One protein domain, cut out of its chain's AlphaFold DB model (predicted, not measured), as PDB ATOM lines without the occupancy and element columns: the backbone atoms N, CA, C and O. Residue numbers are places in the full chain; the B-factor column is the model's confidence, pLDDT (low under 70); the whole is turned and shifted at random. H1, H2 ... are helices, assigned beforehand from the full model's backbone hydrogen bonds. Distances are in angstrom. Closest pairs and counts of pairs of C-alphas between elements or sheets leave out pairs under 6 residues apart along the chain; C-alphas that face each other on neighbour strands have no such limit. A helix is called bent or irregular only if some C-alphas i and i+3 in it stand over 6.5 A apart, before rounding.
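AT A GLANCE: This is residues 35 to 92 of the 92 residues of an uncharacterized protein of Aquimarina aggregata (UniProt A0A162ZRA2). Four helices make a loose, folded-back chain: H1 stands across one end, long H2 makes one side, and H3 then H4 return in a bent row, H4 reaching H1. Residues 87 to 92 stick out and add to the length. The 58 printed residues are all helix in class, with no named strand, only just loose, close to compact, with a radius of gyration of the C-alphas of 12.4 A and spans of 42 by 20 by 16 A.

HOW THE PARTS SIT: H1, residues 35 to 43, touches H2, residues 47 to 61, with residues 49 to 50 of H2 alone; the closest C-alphas, of Ile 42 and Ala 49, are 5.4 A apart. H3, residues 66 to 76, is close to H2 but not clearly touching, at a shallow tilt of 29 degrees, opposite ways; the closest C-alphas, of Cys 59 and Val 69, are 7.3 A apart. H4, residues 78 to 87, touches H1, about perpendicular at 83 degrees; the closest C-alphas, of Leu 37 and Ser 86, are 7.0 A apart. H1 and H3 are apart. Every O i to N i+4 pair is within hydrogen-bond range in H1, H2 and H3, and 5 of 6 in H4.

IN THESE COORDINATES: H1 begins at C-alpha 35 (-36.688, 18.480, 5.935), H2 measures 21.2 A from first to last C-alpha, and H4 ends at C-alpha 87 (-47.819, 19.409, 16.559).

THE WHOLE: The C-alphas farthest apart, of Asn 63 and Arg 92, are 41.9 A apart. The printed part has no cut, and its three links are tight. The model's pLDDT is under 70 at residue 45 and residues 81 to 92.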
ATOM      1  N   ALA A  35     -38.016  17.944   5.636       82.88
ATOM      2  CA  ALA A  35     -36.688  18.480   5.935       82.88
ATOM      3  C   ALA A  35     -36.722  19.870   6.599       82.88
ATOM      4  O   ALA A  35     -35.920  20.132   7.485       82.88
ATOM      5  N   ARG A  36     -37.678  20.742   6.233       83.56
ATOM      6  CA  ARG A  36     -37.793  22.080   6.840       83.56
ATOM      7  C   ARG A  36     -38.221  22.004   8.300       83.56
ATOM      8  O   ARG A  36     -37.648  22.694   9.129       83.56
ATOM      9  N   LEU A  37     -39.202  21.154   8.613       80.00
ATOM     10  CA  LEU A  37     -39.632  20.940   9.999       80.00
ATOM     11  C   LEU A  37     -38.499  20.334  10.826       80.00
ATOM     12  O   LEU A  37     -38.265  20.749  11.957       80.00
ATOM     13  N   PHE A  38     -37.756  19.398  10.240       84.31
ATOM     14  CA  PHE A  38     -36.591  18.807  10.880       84.31
ATOM     15  C   PHE A  38     -35.483  19.839  11.160       84.31
ATOM     16  O   PHE A  38     -34.935  19.861  12.262       84.31
ATOM     17  N   ASP A  39     -35.197  20.735  10.212       83.62
ATOM     18  CA  ASP A  39     -34.250  21.837  10.411       83.62
ATOM     19  C   ASP A  39     -34.708  22.785  11.532       83.62
ATOM     20  O   ASP A  39     -33.895  23.171  12.371       83.62
ATOM     21  N   THR A  40     -36.007  23.095  11.617       81.88
ATOM     22  CA  THR A  40     -36.575  23.857  12.741       81.88
ATOM     23  C   THR A  40     -36.390  23.122  14.073       81.88
ATOM     24  O   THR A  40     -36.014  23.741  15.068       81.88
ATOM     25  N   CYS A  41     -36.585  21.799  14.117       80.56
ATOM     26  CA  CYS A  41     -36.327  21.003  15.323       80.56
ATOM     27  C   CYS A  41     -34.856  21.081  15.761       80.56
ATOM     28  O   CYS A  41     -34.581  21.166  16.960       80.56
ATOM     29  N   ILE A  42     -33.915  21.094  14.812       80.81
ATOM     30  CA  ILE A  42     -32.487  21.286  15.096       80.81
ATOM     31  C   ILE A  42     -32.222  22.690  15.645       80.81
ATOM     32  O   ILE A  42     -31.530  22.818  16.652       80.81
ATOM     33  N   GLN A  43     -32.785  23.729  15.022       78.44
ATOM     34  CA  GLN A  43     -32.628  25.120  15.468       78.44
ATOM     35  C   GLN A  43     -33.187  25.346  16.878       78.44
ATOM     36  O   GLN A  43     -32.595  26.079  17.666       78.44
ATOM     37  N   ASN A  44     -34.269  24.650  17.225       77.81
ATOM     38  CA  ASN A  44     -34.854  24.655  18.565       77.81
ATOM     39  C   ASN A  44     -34.086  23.771  19.572       77.81
ATOM     40  O   ASN A  44     -34.603  23.486  20.648       77.81
ATOM     41  N   ASN A  45     -32.871  23.318  19.236       68.69
ATOM     42  CA  ASN A  45     -32.024  22.445  20.055       68.69
ATOM     43  C   ASN A  45     -32.719  21.154  20.508       68.69
ATOM     44  O   ASN A  45     -32.476  20.649  21.605       68.69
ATOM     45  N   THR A  46     -33.570  20.579  19.656       76.62
ATOM     46  CA  THR A  46     -34.141  19.260  19.942       76.62
ATOM     47  C   THR A  46     -33.015  18.233  19.855       76.62
ATOM     48  O   THR A  46     -32.605  17.855  18.755       76.62
ATOM     49  N   SER A  47     -32.509  17.771  21.005       79.31
ATOM     50  CA  SER A  47     -31.340  16.878  21.101       79.31
ATOM     51  C   SER A  47     -31.448  15.660  20.179       79.31
ATOM     52  O   SER A  47     -30.473  15.272  19.542       79.31
ATOM     53  N   TYR A  48     -32.653  15.107  20.023       79.94
ATOM     54  CA  TYR A  48     -32.912  13.985  19.120       79.94
ATOM     55  C   TYR A  48     -32.697  14.312  17.638       79.94
ATOM     56  O   TYR A  48     -32.171  13.477  16.906       79.94
ATOM     57  N   ALA A  49     -33.055  15.513  17.182       83.81
ATOM     58  CA  ALA A  49     -32.863  15.908  15.788       83.81
ATOM     59  C   ALA A  49     -31.370  16.109  15.467       83.81
ATOM     60  O   ALA A  49     -30.888  15.673  14.421       83.81
ATOM     61  N   ILE A  50     -30.611  16.681  16.408       86.12
ATOM     62  CA  ILE A  50     -29.152  16.842  16.292       86.12
ATOM     63  C   ILE A  50     -28.452  15.477  16.250       86.12
ATOM     64  O   ILE A  50     -27.586  15.248  15.398       86.12
ATOM     65  N   LEU A  51     -28.847  14.557  17.138       88.62
ATOM     66  CA  LEU A  51     -28.316  13.194  17.169       88.62
ATOM     67  C   LEU A  51     -28.633  12.443  15.875       88.62
ATOM     68  O   LEU A  51     -27.744  11.809  15.315       88.62
ATOM     69  N   LEU A  52     -29.859  12.565  15.356       89.25
ATOM     70  CA  LEU A  52     -30.246  11.901  14.115       89.25
ATOM     71  C   LEU A  52     -29.418  12.397  12.922       89.25
ATOM     72  O   LEU A  52     -28.910  11.575  12.162       89.25
ATOM     73  N   ARG A  53     -29.226  13.714  12.771       90.69
ATOM     74  CA  ARG A  53     -28.395  14.272  11.688       90.69
ATOM     75  C   ARG A  53     -26.930  13.846  11.813       90.69
ATOM     76  O   ARG A  53     -26.312  13.480  10.816       90.69
ATOM     77  N   SER A  54     -26.388  13.850  13.030       90.62
ATOM     78  CA  SER A  54     -25.017  13.383  13.293       90.62
ATOM     79  C   SER A  54     -24.852  11.903  12.947       90.62
ATOM     80  O   SER A  54     -23.892  11.520  12.284       90.62
ATOM     81  N   TRP A  55     -25.829  11.076  13.308       92.81
ATOM     82  CA  TRP A  55     -25.796   9.651  13.016       92.81
ATOM     83  C   TRP A  55     -25.974   9.346  11.519       92.81
ATOM     84  O   TRP A  55     -25.242   8.523  10.976       92.81
ATOM     85  N   ILE A  56     -26.858  10.060  10.808       91.88
ATOM     86  CA  ILE A  56     -26.984   9.956   9.340       91.88
ATOM     87  C   ILE A  56     -25.653  10.295   8.656       91.88
ATOM     88  O   ILE A  56     -25.257   9.611   7.711       91.88
ATOM     89  N   LYS A  57     -24.941  11.314   9.151       92.38
ATOM     90  CA  LYS A  57     -23.601  11.655   8.671       92.38
ATOM     91  C   LYS A  57     -22.609  10.512   8.878       92.38
ATOM     92  O   LYS A  57     -21.909  10.151   7.939       92.38
ATOM     93  N   GLU A  58     -22.577   9.904  10.060       92.44
ATOM     94  CA  GLU A  58     -21.720   8.737  10.301       92.44
ATOM     95  C   GLU A  58     -22.063   7.560   9.380       92.44
ATOM     96  O   GLU A  58     -21.166   6.851   8.922       92.44
ATOM     97  N   CYS A  59     -23.349   7.332   9.099       93.00
ATOM     98  CA  CYS A  59     -23.778   6.312   8.146       93.00
ATOM     99  C   CYS A  59     -23.280   6.609   6.729       93.00
ATOM    100  O   CYS A  59     -22.834   5.689   6.043       93.00
ATOM    101  N   PHE A  60     -23.324   7.876   6.310       92.50
ATOM    102  CA  PHE A  60     -22.769   8.320   5.035       92.50
ATOM    103  C   PHE A  60     -21.254   8.087   4.970       92.50
ATOM    104  O   PHE A  60     -20.779   7.454   4.031       92.50
ATOM    105  N   ASP A  61     -20.508   8.503   5.998       91.44
ATOM    106  CA  ASP A  61     -19.049   8.336   6.062       91.44
ATOM    107  C   ASP A  61     -18.635   6.849   6.051       91.44
ATOM    108  O   ASP A  61     -17.593   6.480   5.507       91.44
ATOM    109  N   LYS A  62     -19.481   5.967   6.603       93.50
ATOM    110  CA  LYS A  62     -19.312   4.503   6.589       93.50
ATOM    111  C   LYS A  62     -19.875   3.822   5.332       93.50
ATOM    112  O   LYS A  62     -19.849   2.595   5.263       93.50
ATOM    113  N   ASN A  63     -20.378   4.577   4.351       92.12
ATOM    114  CA  ASN A  63     -21.021   4.067   3.133       92.12
ATOM    115  C   ASN A  63     -22.159   3.062   3.401       92.12
ATOM    116  O   ASN A  63     -22.337   2.083   2.673       92.12
ATOM    117  N   ILE A  64     -22.948   3.285   4.454       93.75
ATOM    118  CA  ILE A  64     -24.099   2.432   4.768       93.75
ATOM    119  C   ILE A  64     -25.207   2.684   3.739       93.75
ATOM    120  O   ILE A  64     -25.528   3.828   3.407       93.75
ATOM    121  N   ALA A  65     -25.836   1.616   3.248       93.00
ATOM    122  CA  ALA A  65     -26.952   1.721   2.313       93.00
ATOM    123  C   ALA A  65     -28.152   2.457   2.938       93.00
ATOM    124  O   ALA A  65     -28.542   2.188   4.077       93.00
ATOM    125  N   ILE A  66     -28.776   3.344   2.156       92.88
ATOM    126  CA  ILE A  66     -29.907   4.189   2.577       92.88
ATOM    127  C   ILE A  66     -31.039   3.351   3.189       92.88
ATOM    128  O   ILE A  66     -31.595   3.713   4.223       92.88
ATOM    129  N   GLU A  67     -31.356   2.200   2.596       92.00
ATOM    130  CA  GLU A  67     -32.435   1.315   3.056       92.00
ATOM    131  C   GLU A  67     -32.192   0.762   4.468       92.00
ATOM    132  O   GLU A  67     -33.136   0.615   5.246       92.00
ATOM    133  N   ILE A  68     -30.934   0.471   4.815       92.69
ATOM    134  CA  ILE A  68     -30.552  -0.018   6.147       92.69
ATOM    135  C   ILE A  68     -30.736   1.103   7.169       92.69
ATOM    136  O   ILE A  68     -31.306   0.880   8.239       92.69
ATOM    137  N   VAL A  69     -30.300   2.316   6.824       92.31
ATOM    138  CA  VAL A  69     -30.457   3.495   7.682       92.31
ATOM    139  C   VAL A  69     -31.934   3.775   7.943       92.31
ATOM    140  O   VAL A  69     -32.338   3.879   9.097       92.31
ATOM    141  N   VAL A  70     -32.761   3.791   6.895       92.00
ATOM    142  CA  VAL A  70     -34.215   3.978   7.000       92.00
ATOM    143  C   VAL A  70     -34.853   2.923   7.906       92.00
ATOM    144  O   VAL A  70     -35.585   3.277   8.830       92.00
ATOM    145  N   LYS A  71     -34.537   1.633   7.714       92.12
ATOM    146  CA  LYS A  71     -35.053   0.545   8.568       92.12
ATOM    147  C   LYS A  71     -34.686   0.735  10.039       92.12
ATOM    148  O   LYS A  71     -35.533   0.541  10.909       92.12
ATOM    149  N   ASN A  72     -33.448   1.132  10.320       91.56
ATOM    150  CA  ASN A  72     -32.986   1.379  11.683       91.56
ATOM    151  C   ASN A  72     -33.690   2.586  12.320       91.56
ATOM    152  O   ASN A  72     -34.084   2.511  13.484       91.56
ATOM    153  N   ILE A  73     -33.920   3.662  11.560       89.44
ATOM    154  CA  ILE A  73     -34.659   4.837  12.045       89.44
ATOM    155  C   ILE A  73     -36.104   4.460  12.377       89.44
ATOM    156  O   ILE A  73     -36.583   4.795  13.459       89.44
ATOM    157  N   ILE A  74     -36.777   3.705  11.506       87.19
ATOM    158  CA  ILE A  74     -38.141   3.217  11.765       87.19
ATOM    159  C   ILE A  74     -38.166   2.359  13.033       87.19
ATOM    160  O   ILE A  74     -38.980   2.599  13.923       87.19
ATOM    161  N   LYS A  75     -37.230   1.410  13.162       88.81
ATOM    162  CA  LYS A  75     -37.129   0.526  14.333       88.81
ATOM    163  C   LYS A  75     -36.891   1.292  15.639       88.81
ATOM    164  O   LYS A  75     -37.350   0.850  16.685       88.81
ATOM    165  N   SER A  76     -36.191   2.423  15.586       83.44
ATOM    166  CA  SER A  76     -35.915   3.253  16.765       83.44
ATOM    167  C   SER A  76     -37.128   4.037  17.286       83.44
ATOM    168  O   SER A  76     -37.082   4.549  18.400       83.44
ATOM    169  N   GLY A  77     -38.197   4.179  16.491       78.81
ATOM    170  CA  GLY A  77     -39.373   4.982  16.849       78.81
ATOM    171  C   GLY A  77     -39.166   6.504  16.783       78.81
ATOM    172  O   GLY A  77     -40.108   7.258  17.027       78.81
ATOM    173  N   VAL A  78     -37.974   6.980  16.401       75.81
ATOM    174  CA  VAL A  78     -37.625   8.414  16.332       75.81
ATOM    175  C   VAL A  78     -38.551   9.209  15.402       75.81
ATOM    176  O   VAL A  78     -38.842  10.371  15.680       75.81
ATOM    177  N   VAL A  79     -39.065   8.588  14.335       72.81
ATOM    178  CA  VAL A  79     -39.995   9.239  13.392       72.81
ATOM    179  C   VAL A  79     -41.254   9.737  14.109       72.81
ATOM    180  O   VAL A  79     -41.635  10.894  13.942       72.81
ATOM    181  N   GLY A  80     -41.844   8.915  14.984       71.06
ATOM    182  CA  GLY A  80     -43.048   9.292  15.733       71.06
ATOM    183  C   GLY A  80     -42.804  10.428  16.732       71.06
ATOM    184  O   GLY A  80     -43.677  11.268  16.950       71.06
ATOM    185  N   TYR A  81     -41.598  10.512  17.300       69.81
ATOM    186  CA  TYR A  81     -41.219  11.614  18.188       69.81
ATOM    187  C   TYR A  81     -41.106  12.947  17.427       69.81
ATOM    188  O   TYR A  81     -41.622  13.966  17.883       69.81
ATOM    189  N   ILE A  82     -40.500  12.934  16.235       68.25
ATOM    190  CA  ILE A  82     -40.347  14.127  15.383       68.25
ATOM    191  C   ILE A  82     -41.715  14.656  14.916       68.25
ATOM    192  O   ILE A  82     -41.952  15.869  14.924       68.25
ATOM    193  N   GLU A  83     -42.646  13.766  14.562       67.25
ATOM    194  CA  GLU A  83     -44.018  14.153  14.212       67.25
ATOM    195  C   GLU A  83     -44.778  14.774  15.396       67.25
ATOM    196  O   GLU A  83     -45.547  15.718  15.212       67.25
ATOM    197  N   SER A  84     -44.543  14.287  16.617       65.31
ATOM    198  CA  SER A  84     -45.143  14.834  17.840       65.31
ATOM    199  C   SER A  84     -44.635  16.248  18.157       65.31
ATOM    200  O   SER A  84     -45.437  17.151  18.399       65.31
ATOM    201  N   CYS A  85     -43.321  16.487  18.043       58.00
ATOM    202  CA  CYS A  85     -42.712  17.815  18.227       58.00
ATOM    203  C   CYS A  85     -43.214  18.869  17.225       58.00
ATOM    204  O   CYS A  85     -43.167  20.067  17.501       58.00
ATOM    205  N   SER A  86     -43.702  18.435  16.060       56.25
ATOM    206  CA  SER A  86     -44.254  19.331  15.040       56.25
ATOM    207  C   SER A  86     -45.660  19.835  15.397       56.25
ATOM    208  O   SER A  86     -46.052  20.916  14.963       56.25
ATOM    209  N   LYS A  87     -46.425  19.083  16.201       54.22
ATOM    210  CA  LYS A  87     -47.819  19.409  16.559       54.22
ATOM    211  C   LYS A  87     -47.932  20.358  17.755       54.22
ATOM    212  O   LYS A  87     -48.908  21.091  17.852       54.22
ATOM    213  N   THR A  88     -46.940  20.390  18.642       48.19
ATOM    214  CA  THR A  88     -46.956  21.221  19.859       48.19
ATOM    215  C   THR A  88     -46.591  22.694  19.638       48.19
ATOM    216  O   THR A  88     -46.790  23.495  20.543       48.19
ATOM    217  N   ASN A  89     -46.117  23.084  18.448       44.75
ATOM    218  CA  ASN A  89     -45.770  24.478  18.127       44.75
ATOM    219  C   ASN A  89     -46.919  25.301  17.501       44.75
ATOM    220  O   ASN A  89     -46.695  26.442  17.112       44.75
ATOM    221  N   ILE A  90     -48.138  24.752  17.390       44.31
ATOM    222  CA  ILE A  90     -49.314  25.472  16.846       44.31
ATOM    223  C   ILE A  90     -50.205  26.057  17.962       44.31
ATOM    224  O   ILE A  90     -51.119  26.831  17.697       44.31
ATOM    225  N   THR A  91     -49.915  25.770  19.230       39.31
ATOM    226  CA  THR A  91     -50.644  26.324  20.380       39.31
ATOM    227  C   THR A  91     -49.694  26.998  21.361       39.31
ATOM    228  O   THR A  91     -49.420  26.476  22.441       39.31
ATOM    229  N   ARG A  92     -49.195  28.180  20.996       37.03
ATOM    230  CA  ARG A  92     -48.752  29.179  21.971       37.03
ATOM    231  C   ARG A  92     -48.820  30.586  21.406       37.03
ATOM    232  O   ARG A  92     -48.413  30.756  20.238       37.03
TER     233      ARG A  92